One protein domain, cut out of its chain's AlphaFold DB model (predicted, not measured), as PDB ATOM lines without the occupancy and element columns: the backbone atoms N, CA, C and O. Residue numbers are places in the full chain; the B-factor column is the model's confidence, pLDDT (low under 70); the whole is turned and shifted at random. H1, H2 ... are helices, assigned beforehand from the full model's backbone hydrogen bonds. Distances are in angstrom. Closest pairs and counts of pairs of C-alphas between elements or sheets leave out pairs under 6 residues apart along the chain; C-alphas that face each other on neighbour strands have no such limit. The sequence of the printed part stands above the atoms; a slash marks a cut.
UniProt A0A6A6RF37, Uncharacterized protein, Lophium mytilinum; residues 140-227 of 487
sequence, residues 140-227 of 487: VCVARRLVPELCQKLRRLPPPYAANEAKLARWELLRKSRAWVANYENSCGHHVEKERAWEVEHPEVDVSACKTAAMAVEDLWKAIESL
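Overview. This is residues 140 to 227 of the 487 residues of an uncharacterized protein of Lophium mytilinum (UniProt A0A6A6RF37). One long helix, H2, runs along the length of a rod, and two shorter helices, H1 and H3, lie side by side and pack on one side of its middle part. The links from H1 to H2 and from H2 to H3 fold back round opposite ends of H2, and residues 159 to 166 and 200 to 206 stick out there. The printed part has 88 residues with three named helices, in the order H1, H2, H3, and no named strand; its class is all helix. It is loose, with a radius of gyration of the C-alphas of 17.4 A and spans of 61 by 18 by 16 A.

Along the chain. H1, residues 140 to 155, begins with C-alpha 140 at (-36.022, 36.894, 34.362) and is 22.8 A long. H2, residues 164 to 201, measures 55.9 A from C-alpha 164 at (-20.354, 32.923, 1.054) to C-alpha 201. H3, residues 213 to 225, is 18.3 A long and ends with C-alpha 225 at (-23.629, 46.136, 28.699).

Arrangement. The three helices form an up and down bundle, each running against the one before it. H1 and H2 form a helical hairpin at a shallow tilt of 21 degrees. H2 touches H1 with residues 174 to 181 alone; the closest C-alphas, of Leu 150 and Ser 177, are 6.5 A apart. H2 and H3 form a second helical hairpin, at 37 degrees, only just a steep tilt. H2 touches H3 with residues 185 to 195 alone, closest at the C-alphas of Cys 188 and Ala 213, 5.2 A apart. H1 and H3 touch and run the same way at a shallow tilt of 20 degrees; their closest C-alphas, of Val 140 and Ala 216, are 4.3 A apart. Each O i to N i+4 pair is within hydrogen-bond range in H3, against 11 of 12 in H1 and 33 of 34 in H2.

Size, cuts and confidence. The C-alphas of Tyr 161 and Glu 204 are the two farthest apart, at 61.0 A. The printed part has no cut. The link from H1 to H2 is short and that from H2 to H3 is long. Residues 157 to 162 have pLDDT under 70.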
ATOM      1  N   VAL A 140     -37.421  36.811  33.912       96.44
ATOM      2  CA  VAL A 140     -36.022  36.894  34.362       96.44
ATOM      3  C   VAL A 140     -35.206  35.672  33.907       96.44
ATOM      4  O   VAL A 140     -34.060  35.801  33.485       96.44
ATOM      5  N   CYS A 141     -35.793  34.469  33.922       95.44
ATOM      6  CA  CYS A 141     -35.125  33.262  33.419       95.44
ATOM      7  C   CYS A 141     -34.978  33.251  31.892       95.44
ATOM      8  O   CYS A 141     -34.018  32.668  31.387       95.44
ATOM      9  N   VAL A 142     -35.901  33.883  31.160       94.31
ATOM     10  CA  VAL A 142     -35.768  34.072  29.708       94.31
ATOM     11  C   VAL A 142     -34.657  35.084  29.419       94.31
ATOM     12  O   VAL A 142     -33.727  34.735  28.696       94.31
ATOM     13  N   ALA A 143     -34.664  36.263  30.050       94.06
ATOM     14  CA  ALA A 143     -33.623  37.289  29.900       94.06
ATOM     15  C   ALA A 143     -32.201  36.736  30.131       94.06
ATOM     16  O   ALA A 143     -31.346  36.808  29.242       94.06
ATOM     17  N   ARG A 144     -31.989  36.061  31.273       92.88
ATOM     18  CA  ARG A 144     -30.714  35.411  31.650       92.88
ATOM     19  C   ARG A 144     -30.259  34.302  30.702       92.88
ATOM     20  O   ARG A 144     -29.105  33.889  30.772       92.88
ATOM     21  N   ARG A 145     -31.140  33.792  29.839       91.56
ATOM     22  CA  ARG A 145     -30.811  32.783  28.826       91.56
ATOM     23  C   ARG A 145     -30.599  33.407  27.445       91.56
ATOM     24  O   ARG A 145     -29.654  33.031  26.754       91.56
ATOM     25  N   LEU A 146     -31.451  34.358  27.064       88.62
ATOM     26  CA  LEU A 146     -31.438  35.048  25.774       88.62
ATOM     27  C   LEU A 146     -30.080  35.666  25.461       88.62
ATOM     28  O   LEU A 146     -29.486  35.360  24.424       88.62
ATOM     29  N   VAL A 147     -29.596  36.534  26.352       83.31
ATOM     30  CA  VAL A 147     -28.403  37.326  26.058       83.31
ATOM     31  C   VAL A 147     -27.159  36.434  26.047       83.31
ATOM     32  O   VAL A 147     -26.479  36.450  25.028       83.31
ATOM     33  N   PRO A 148     -26.898  35.533  27.018       83.88
ATOM     34  CA  PRO A 148     -25.788  34.582  26.909       83.88
ATOM     35  C   PRO A 148     -25.846  33.653  25.685       83.88
ATOM     36  O   PRO A 148     -24.793  33.355  25.119       83.88
ATOM     37  N   GLU A 149     -27.029  33.235  25.209       85.94
ATOM     38  CA  GLU A 149     -27.140  32.516  23.928       85.94
ATOM     39  C   GLU A 149     -26.768  33.409  22.727       85.94
ATOM     40  O   GLU A 149     -26.088  32.939  21.811       85.94
ATOM     41  N   LEU A 150     -27.160  34.688  22.716       82.81
ATOM     42  CA  LEU A 150     -26.740  35.659  21.696       82.81
ATOM     43  C   LEU A 150     -25.226  35.931  21.766       82.81
ATOM     44  O   LEU A 150     -24.552  35.853  20.738       82.81
ATOM     45  N   CYS A 151     -24.669  36.153  22.958       78.12
ATOM     46  CA  CYS A 151     -23.233  36.307  23.202       78.12
ATOM     47  C   CYS A 151     -22.454  35.079  22.723       78.12
ATOM     48  O   CYS A 151     -21.433  35.212  22.051       78.12
ATOM     49  N   GLN A 152     -22.940  33.867  23.010       82.69
ATOM     50  CA  GLN A 152     -22.296  32.635  22.558       82.69
ATOM     51  C   GLN A 152     -22.371  32.482  21.032       82.69
ATOM     52  O   GLN A 152     -21.373  32.089  20.428       82.69
ATOM     53  N   LYS A 153     -23.493  32.841  20.390       79.81
ATOM     54  CA  LYS A 153     -23.604  32.894  18.919       79.81
ATOM     55  C   LYS A 153     -22.653  33.928  18.307       79.81
ATOM     56  O   LYS A 153     -22.088  33.648  17.259       79.81
ATOM     57  N   LEU A 154     -22.442  35.077  18.958       73.75
ATOM     58  CA  LEU A 154     -21.506  36.131  18.534       73.75
ATOM     59  C   LEU A 154     -20.025  35.770  18.772       73.75
ATOM     60  O   LEU A 154     -19.167  36.215  18.013       73.75
ATOM     61  N   ARG A 155     -19.713  34.951  19.787       74.25
ATOM     62  CA  ARG A 155     -18.342  34.497  20.096       74.25
ATOM     63  C   ARG A 155     -17.929  33.232  19.335       74.25
ATOM     64  O   ARG A 155     -16.782  33.133  18.925       74.25
ATOM     65  N   ARG A 156     -18.845  32.286  19.084       71.00
ATOM     66  CA  ARG A 156     -18.593  31.052  18.297       71.00
ATOM     67  C   ARG A 156     -18.535  31.282  16.778       71.00
ATOM     68  O   ARG A 156     -18.666  30.339  16.003       71.00
ATOM     69  N   LEU A 157     -18.373  32.526  16.340       60.75
ATOM     70  CA  LEU A 157     -18.270  32.876  14.932       60.75
ATOM     71  C   LEU A 157     -16.893  32.450  14.395       60.75
ATOM     72  O   LEU A 157     -15.896  33.026  14.823       60.75
ATOM     73  N   PRO A 158     -16.801  31.479  13.464       51.28
ATOM     74  CA  PRO A 158     -15.505  30.985  13.011       51.28
ATOM     75  C   PRO A 158     -14.681  32.060  12.269       51.28
ATOM     76  O   PRO A 158     -15.275  32.991  11.696       51.28
ATOM     77  N   PRO A 159     -13.336  31.908  12.248       54.62
ATOM     78  CA  PRO A 159     -12.409  32.716  11.445       54.62
ATOM     79  C   PRO A 159     -12.747  32.668   9.935       54.62
ATOM     80  O   PRO A 159     -13.565  31.846   9.514       54.62
ATOM     81  N   PRO A 160     -12.187  33.569   9.103       53.88
ATOM     82  CA  PRO A 160     -12.868  34.103   7.909       53.88
ATOM     83  C   PRO A 160     -12.938  33.189   6.663       53.88
ATOM     84  O   PRO A 160     -13.117  33.692   5.557       53.88
ATOM     85  N   TYR A 161     -12.841  31.867   6.817       49.41
ATOM     86  CA  TYR A 161     -12.639  30.902   5.722       49.41
ATOM     87  C   TYR A 161     -13.874  30.058   5.350       49.41
ATOM     88  O   TYR A 161     -13.766  29.110   4.577       49.41
ATOM     89  N   ALA A 162     -15.057  30.382   5.879       57.44
ATOM     90  CA  ALA A 162     -16.307  29.738   5.470       57.44
ATOM     91  C   ALA A 162     -16.880  30.386   4.193       57.44
ATOM     92  O   ALA A 162     -16.848  31.610   4.053       57.44
ATOM     93  N   ALA A 163     -17.437  29.572   3.289       75.81
ATOM     94  CA  ALA A 163     -17.997  30.015   2.007       75.81
ATOM     95  C   ALA A 163     -19.115  31.072   2.149       75.81
ATOM     96  O   ALA A 163     -19.740  31.211   3.205       75.81
ATOM     97  N   ASN A 164     -19.400  31.804   1.062       80.00
ATOM     98  CA  ASN A 164     -20.354  32.923   1.054       80.00
ATOM     99  C   ASN A 164     -21.747  32.550   1.599       80.00
ATOM    100  O   ASN A 164     -22.325  33.322   2.359       80.00
ATOM    101  N   GLU A 165     -22.250  31.352   1.301       77.50
ATOM    102  CA  GLU A 165     -23.513  30.826   1.844       77.50
ATOM    103  C   GLU A 165     -23.491  30.719   3.377       77.50
ATOM    104  O   GLU A 165     -24.372  31.236   4.065       77.50
ATOM    105  N   ALA A 166     -22.434  30.122   3.936       75.50
ATOM    106  CA  ALA A 166     -22.251  29.988   5.380       75.50
ATOM    107  C   ALA A 166     -22.087  31.353   6.070       75.50
ATOM    108  O   ALA A 166     -22.505  31.523   7.218       75.50
ATOM    109  N   LYS A 167     -21.531  32.351   5.369       78.00
ATOM    110  CA  LYS A 167     -21.502  33.754   5.809       78.00
ATOM    111  C   LYS A 167     -22.913  34.363   5.812       78.00
ATOM    112  O   LYS A 167     -23.275  34.992   6.806       78.00
ATOM    113  N   LEU A 168     -23.716  34.161   4.766       81.19
ATOM    114  CA  LEU A 168     -25.090  34.679   4.660       81.19
ATOM    115  C   LEU A 168     -26.031  34.067   5.711       81.19
ATOM    116  O   LEU A 168     -26.644  34.813   6.476       81.19
ATOM    117  N   ALA A 169     -26.074  32.738   5.837       79.12
ATOM    118  CA  ALA A 169     -26.893  32.045   6.840       79.12
ATOM    119  C   ALA A 169     -26.520  32.451   8.284       79.12
ATOM    120  O   ALA A 169     -27.380  32.610   9.152       79.12
ATOM    121  N   ARG A 170     -25.226  32.700   8.539       75.81
ATOM    122  CA  ARG A 170     -24.709  33.264   9.799       75.81
ATOM    123  C   ARG A 170     -25.209  34.690  10.049       75.81
ATOM    124  O   ARG A 170     -25.643  34.980  11.162       75.81
ATOM    125  N   TRP A 171     -25.181  35.573   9.047       80.44
ATOM    126  CA  TRP A 171     -25.753  36.924   9.164       80.44
ATOM    127  C   TRP A 171     -27.256  36.888   9.439       80.44
ATOM    128  O   TRP A 171     -27.742  37.644  10.278       80.44
ATOM    129  N   GLU A 172     -27.985  35.988   8.786       84.94
ATOM    130  CA  GLU A 172     -29.419  35.816   8.996       84.94
ATOM    131  C   GLU A 172     -29.741  35.298  10.409       84.94
ATOM    132  O   GLU A 172     -30.600  35.861  11.090       84.94
ATOM    133  N   LEU A 173     -29.004  34.295  10.904       82.62
ATOM    134  CA  LEU A 173     -29.141  33.777  12.271       82.62
ATOM    135  C   LEU A 173     -28.848  34.849  13.333       82.62
ATOM    136  O   LEU A 173     -29.536  34.906  14.359       82.62
ATOM    137  N   LEU A 174     -27.853  35.711  13.095       82.56
ATOM    138  CA  LEU A 174     -27.553  36.852  13.966       82.56
ATOM    139  C   LEU A 174     -28.650  37.923  13.900       82.56
ATOM    140  O   LEU A 174     -29.065  38.408  14.951       82.56
ATOM    141  N   ARG A 175     -29.169  38.247  12.707       85.31
ATOM    142  CA  ARG A 175     -30.296  39.180  12.522       85.31
ATOM    143  C   ARG A 175     -31.542  38.684  13.263       85.31
ATOM    144  O   ARG A 175     -32.090  39.421  14.076       85.31
ATOM    145  N   LYS A 176     -31.920  37.415  13.062       87.25
ATOM    146  CA  LYS A 176     -33.033  36.743  13.760       87.25
ATOM    147  C   LYS A 176     -32.826  36.721  15.280       87.25
ATOM    148  O   LYS A 176     -33.753  37.029  16.020       87.25
ATOM    149  N   SER A 177     -31.612  36.426  15.757       85.00
ATOM    150  CA  SER A 177     -31.322  36.401  17.202       85.00
ATOM    151  C   SER A 177     -31.340  37.799  17.843       85.00
ATOM    152  O   SER A 177     -31.812  37.923  18.966       85.00
ATOM    153  N   ARG A 178     -30.877  38.848  17.144       86.44
ATOM    154  CA  ARG A 178     -30.981  40.247  17.608       86.44
ATOM    155  C   ARG A 178     -32.432  40.730  17.642       86.44
ATOM    156  O   ARG A 178     -32.861  41.256  18.662       86.44
ATOM    157  N   ALA A 179     -33.186  40.497  16.567       88.56
ATOM    158  CA  ALA A 179     -34.603  40.851  16.495       88.56
ATOM    159  C   ALA A 179     -35.425  40.158  17.594       88.56
ATOM    160  O   ALA A 179     -36.303  40.775  18.183       88.56
ATOM    161  N   TRP A 180     -35.107  38.902  17.932       89.38
ATOM    162  CA  TRP A 180     -35.783  38.200  19.025       89.38
ATOM    163  C   TRP A 180     -35.513  38.824  20.402       89.38
ATOM    164  O   TRP A 180     -36.449  38.948  21.185       89.38
ATOM    165  N   VAL A 181     -34.281  39.274  20.683       90.75
ATOM    166  CA  VAL A 181     -33.967  39.992  21.934       90.75
ATOM    167  C   VAL A 181     -34.700  41.334  21.998       90.75
ATOM    168  O   VAL A 181     -35.359  41.589  22.998       90.75
ATOM    169  N   ALA A 182     -34.678  42.136  20.928       90.44
ATOM    170  CA  ALA A 182     -35.374  43.429  20.889       90.44
ATOM    171  C   ALA A 182     -36.908  43.287  21.011       90.44
ATOM    172  O   ALA A 182     -37.549  44.020  21.760       90.44
ATOM    173  N   ASN A 183     -37.505  42.299  20.334       93.31
ATOM    174  CA  ASN A 183     -38.938  42.007  20.462       93.31
ATOM    175  C   ASN A 183     -39.302  41.557  21.885       93.31
ATOM    176  O   ASN A 183     -40.365  41.911  22.392       93.31
ATOM    177  N   TYR A 184     -38.429  40.776  22.526       94.19
ATOM    178  CA  TYR A 184     -38.629  40.326  23.898       94.19
ATOM    179  C   TYR A 184     -38.481  41.471  24.911       94.19
ATOM    180  O   TYR A 184     -39.307  41.594  25.809       94.19
ATOM    181  N   GLU A 185     -37.492  42.347  24.730       94.69
ATOM    182  CA  GLU A 185     -37.308  43.565  25.525       94.69
ATOM    183  C   GLU A 185     -38.543  44.477  25.457       94.69
ATOM    184  O   GLU A 185     -39.088  44.847  26.496       94.69
ATOM    185  N   ASN A 186     -39.048  44.750  24.249       94.94
ATOM    186  CA  ASN A 186     -40.268  45.533  24.040       94.94
ATOM    187  C   ASN A 186     -41.496  44.878  24.712       94.94
ATOM    188  O   ASN A 186     -42.288  45.547  25.377       94.94
ATOM    189  N   SER A 187     -41.620  43.547  24.615       94.19
ATOM    190  CA  SER A 187     -42.664  42.796  25.324       94.19
ATOM    191  C   SER A 187     -42.529  42.899  26.847       94.19
ATOM    192  O   SER A 187     -43.544  42.969  27.537       94.19
ATOM    193  N   CYS A 188     -41.307  42.918  27.387       95.12
ATOM    194  CA  CYS A 188     -41.077  43.158  28.810       95.12
ATOM    195  C   CYS A 188     -41.430  44.594  29.208       95.12
ATOM    196  O   CYS A 188     -42.089  44.758  30.228       95.12
ATOM    197  N   GLY A 189     -41.083  45.609  28.410       95.25
ATOM    198  CA  GLY A 189     -41.451  47.008  28.665       95.25
ATOM    199  C   GLY A 189     -42.961  47.192  28.846       95.25
ATOM    200  O   GLY A 189     -43.404  47.709  29.871       95.25
ATOM    201  N   HIS A 190     -43.762  46.640  27.934       95.50
ATOM    202  CA  HIS A 190     -45.223  46.674  28.057       95.50
ATOM    203  C   HIS A 190     -45.773  45.858  29.250       95.50
ATOM    204  O   HIS A 190     -46.868  46.119  29.755       95.50
ATOM    205  N   HIS A 191     -45.023  44.868  29.745       95.44
ATOM    206  CA  HIS A 191     -45.353  44.211  31.008       95.44
ATOM    207  C   HIS A 191     -44.978  45.063  32.225       95.44
ATOM    208  O   HIS A 191     -45.788  45.114  33.139       95.44
ATOM    209  N   VAL A 192     -43.863  45.801  32.222       97.38
ATOM    210  CA  VAL A 192     -43.504  46.738  33.310       97.38
ATOM    211  C   VAL A 192     -44.600  47.781  33.535       97.38
ATOM    212  O   VAL A 192     -44.954  48.059  34.677       97.38
ATOM    213  N   GLU A 193     -45.185  48.320  32.463       96.94
ATOM    214  CA  GLU A 193     -46.321  49.252  32.548       96.94
ATOM    215  C   GLU A 193     -47.527  48.630  33.268       96.94
ATOM    216  O   GLU A 193     -48.133  49.262  34.133       96.94
ATOM    217  N   LYS A 194     -47.850  47.371  32.944       96.50
ATOM    218  CA  LYS A 194     -48.966  46.614  33.533       96.50
ATOM    219  C   LYS A 194     -48.701  46.174  34.971       96.50
ATOM    220  O   LYS A 194     -49.617  46.208  35.784       96.50
ATOM    221  N   GLU A 195     -47.472  45.777  35.288       96.62
ATOM    222  CA  GLU A 195     -47.050  45.466  36.654       96.62
ATOM    223  C   GLU A 195     -47.163  46.718  37.528       96.62
ATOM    224  O   GLU A 195     -47.879  46.691  38.524       96.62
ATOM    225  N   ARG A 196     -46.596  47.846  37.083       97.44
ATOM    226  CA  ARG A 196     -46.644  49.130  37.795       97.44
ATOM    227  C   ARG A 196     -48.062  49.684  37.971       97.44
ATOM    228  O   ARG A 196     -48.359  50.251  39.017       97.44
ATOM    229  N   ALA A 197     -48.933  49.559  36.966       97.31
ATOM    230  CA  ALA A 197     -50.334  49.967  37.097       97.31
ATOM    231  C   ALA A 197     -51.051  49.134  38.173       97.31
ATOM    232  O   ALA A 197     -51.699  49.687  39.058       97.31
ATOM    233  N   TRP A 198     -50.848  47.815  38.152       96.56
ATOM    234  CA  TRP A 198     -51.434  46.898  39.124       96.56
ATOM    235  C   TRP A 198     -50.898  47.114  40.552       96.56
ATOM    236  O   TRP A 198     -51.678  47.067  41.501       96.56
ATOM    237  N   GLU A 199     -49.603  47.409  40.714       96.19
ATOM    238  CA  GLU A 199     -48.977  47.766  42.003       96.19
ATOM    239  C   GLU A 199     -49.574  49.046  42.620       96.19
ATOM    240  O   GLU A 199     -49.668  49.153  43.842       96.19
ATOM    241  N   VAL A 200     -50.000  50.011  41.793       97.38
ATOM    242  CA  VAL A 200     -50.694  51.233  42.247       97.38
ATOM    243  C   VAL A 200     -52.139  50.942  42.669       97.38
ATOM    244  O   VAL A 200     -52.644  51.583  43.590       97.38
ATOM    245  N   GLU A 201     -52.796  49.975  42.028       97.12
ATOM    246  CA  GLU A 201     -54.158  49.535  42.366       97.12
ATOM    247  C   GLU A 201     -54.219  48.637  43.621       97.12
ATOM    248  O   GLU A 201     -55.238  48.646  44.308       97.12
ATOM    249  N   HIS A 202     -53.147  47.893  43.940       95.00
ATOM    250  CA  HIS A 202     -53.114  46.863  45.000       95.00
ATOM    251  C   HIS A 202     -51.949  47.048  46.011       95.00
ATOM    252  O   HIS A 202     -51.161  46.118  46.234       95.00
ATOM    253  N   PRO A 203     -51.788  48.233  46.641       95.44
ATOM    254  CA  PRO A 203     -50.626  48.579  47.476       95.44
ATOM    255  C   PRO A 203     -50.487  47.749  48.771       95.44
ATOM    256  O   PRO A 203     -49.454  47.799  49.452       95.44
ATOM    257  N   GLU A 204     -51.511  46.989  49.154       92.75
ATOM    258  CA  GLU A 204     -51.466  46.056  50.278       92.75
ATOM    259  C   GLU A 204     -50.674  44.770  49.978       92.75
ATOM    260  O   GLU A 204     -50.168  44.144  50.922       92.75
ATOM    261  N   VAL A 205     -50.531  44.392  48.700       92.69
ATOM    262  CA  VAL A 205     -49.958  43.108  48.270       92.69
ATOM    263  C   VAL A 205     -48.434  43.183  48.118       92.69
ATOM    264  O   VAL A 205     -47.899  43.930  47.306       92.69
ATOM    265  N   ASP A 206     -47.711  42.356  48.877       93.75
ATOM    266  CA  ASP A 206     -46.246  42.292  48.818       93.75
ATOM    267  C   ASP A 206     -45.749  41.471  47.616       93.75
ATOM    268  O   ASP A 206     -45.682  40.242  47.653       93.75
ATOM    269  N   VAL A 207     -45.354  42.159  46.546       94.88
ATOM    270  CA  VAL A 207     -44.814  41.533  45.329       94.88
ATOM    271  C   VAL A 207     -43.295  41.302  45.358       94.88
ATOM    272  O   VAL A 207     -42.754  40.761  44.393       94.88
ATOM    273  N   SER A 208     -42.591  41.620  46.454       94.81
ATOM    274  CA  SER A 208     -41.114  41.581  46.533       94.81
ATOM    275  C   SER A 208     -40.485  40.205  46.250       94.81
ATOM    276  O   SER A 208     -39.364  40.114  45.744       94.81
ATOM    277  N   ALA A 209     -41.214  39.118  46.520       94.88
ATOM    278  CA  ALA A 209     -40.787  37.746  46.234       94.88
ATOM    279  C   ALA A 209     -40.951  37.323  44.755       94.88
ATOM    280  O   ALA A 209     -40.481  36.246  44.361       94.88
ATOM    281  N   CYS A 210     -41.625  38.130  43.931       96.25
ATOM    282  CA  CYS A 210     -41.918  37.815  42.534       96.25
ATOM    283  C   CYS A 210     -40.721  38.075  41.604       96.25
ATOM    284  O   CYS A 210     -39.751  38.757  41.936       96.25
ATOM    285  N   LYS A 211     -40.790  37.514  40.396       96.75
ATOM    286  CA  LYS A 211     -39.917  37.858  39.271       96.75
ATOM    287  C   LYS A 211     -40.717  38.633  38.236       96.75
ATOM    288  O   LYS A 211     -41.436  38.042  37.434       96.75
ATOM    289  N   THR A 212     -40.588  39.953  38.323       96.75
ATOM    290  CA  THR A 212     -41.241  40.943  37.466       96.75
ATOM    291  C   THR A 212     -40.590  41.016  36.083       96.75
ATOM    292  O   THR A 212     -39.452  40.571  35.880       96.75
ATOM    293  N   ALA A 213     -41.292  41.609  35.122       96.69
ATOM    294  CA  ALA A 213     -40.715  42.028  33.852       96.69
ATOM    295  C   ALA A 213     -39.667  43.138  34.045       96.69
ATOM    296  O   ALA A 213     -38.687  43.160  33.304       96.69
ATOM    297  N   ALA A 214     -39.791  43.985  35.075       96.81
ATOM    298  CA  ALA A 214     -38.800  45.028  35.379       96.81
ATOM    299  C   ALA A 214     -37.409  44.434  35.666       96.81
ATOM    300  O   ALA A 214     -36.427  44.809  35.024       96.81
ATOM    301  N   MET A 215     -37.342  43.407  36.525       96.75
ATOM    302  CA  MET A 215     -36.108  42.643  36.753       96.75
ATOM    303  C   MET A 215     -35.569  41.991  35.470       96.75
ATOM    304  O   MET A 215     -34.364  41.788  35.339       96.75
ATOM    305  N   ALA A 216     -36.448  41.621  34.533       96.00
ATOM    306  CA  ALA A 216     -36.041  41.018  33.270       96.00
ATOM    307  C   ALA A 216     -35.427  42.051  32.314       96.00
ATOM    308  O   ALA A 216     -34.420  41.733  31.691       96.00
ATOM    309  N   VAL A 217     -35.968  43.274  32.237       95.12
ATOM    310  CA  VAL A 217     -35.353  44.382  31.480       95.12
ATOM    311  C   VAL A 217     -33.983  44.726  32.063       95.12
ATOM    312  O   VAL A 217     -33.011  44.776  31.317       95.12
ATOM    313  N   GLU A 218     -33.862  44.861  33.386       94.88
ATOM    314  CA  GLU A 218     -32.564  45.100  34.032       94.88
ATOM    315  C   GLU A 218     -31.523  44.010  33.719       94.88
ATOM    316  O   GLU A 218     -30.371  44.324  33.424       94.88
ATOM    317  N   ASP A 219     -31.910  42.731  33.776       92.94
ATOM    318  CA  ASP A 219     -31.003  41.621  33.466       92.94
ATOM    319  C   ASP A 219     -30.680  41.513  31.961       92.94
ATOM    320  O   ASP A 219     -29.600  41.029  31.617       92.94
ATOM    321  N   LEU A 220     -31.563  41.974  31.060       92.12
ATOM    322  CA  LEU A 220     -31.230  42.156  29.640       92.12
ATOM    323  C   LEU A 220     -30.177  43.255  29.479       92.12
ATOM    324  O   LEU A 220     -29.148  43.007  28.857       92.12
ATOM    325  N   TRP A 221     -30.408  44.436  30.062       90.31
ATOM    326  CA  TRP A 221     -29.528  45.600  29.925       90.31
ATOM    327  C   TRP A 221     -28.130  45.325  30.477       90.31
ATOM    328  O   TRP A 221     -27.166  45.439  29.729       90.31
ATOM    329  N   LYS A 222     -28.009  44.807  31.705       90.12
ATOM    330  CA  LYS A 222     -26.712  44.428  32.304       90.12
ATOM    331  C   LYS A 222     -25.967  43.377  31.470       90.12
ATOM    332  O   LYS A 222     -24.739  43.394  31.370       90.12
ATOM    333  N   ALA A 223     -26.694  42.448  30.845       85.94
ATOM    334  CA  ALA A 223     -26.091  41.447  29.971       85.94
ATOM    335  C   ALA A 223     -25.696  42.020  28.593       85.94
ATOM    336  O   ALA A 223     -24.705  41.566  28.019       85.94
ATOM    337  N   ILE A 224     -26.423  43.018  28.077       83.50
ATOM    338  CA  ILE A 224     -26.073  43.767  26.861       83.50
ATOM    339  C   ILE A 224     -24.851  44.652  27.124       83.50
ATOM    340  O   ILE A 224     -23.910  44.598  26.343       83.50
ATOM    341  N   GLU A 225     -24.802  45.375  28.244       84.50
ATOM    342  CA  GLU A 225     -23.629  46.136  28.699       84.50
ATOM    343  C   GLU A 225     -22.382  45.239  28.769       84.50
ATOM    344  O   GLU A 225     -21.333  45.614  28.256       84.50
ATOM    345  N   SER A 226     -22.507  43.994  29.252       80.19
ATOM    346  CA  SER A 226     -21.399  43.017  29.288       80.19
ATOM    347  C   SER A 226     -20.879  42.516  27.919       80.19
ATOM    348  O   SER A 226     -19.945  41.707  27.869       80.19
ATOM    349  N   LEU A 227     -21.472  42.953  26.798       72.12
ATOM    350  CA  LEU A 227     -20.908  42.781  25.448       72.12
ATOM    351  C   LEU A 227     -19.936  43.896  25.052       72.12
ATOM    352  O   LEU A 227     -19.176  43.705  24.096       72.12
TER     353      LEU A 227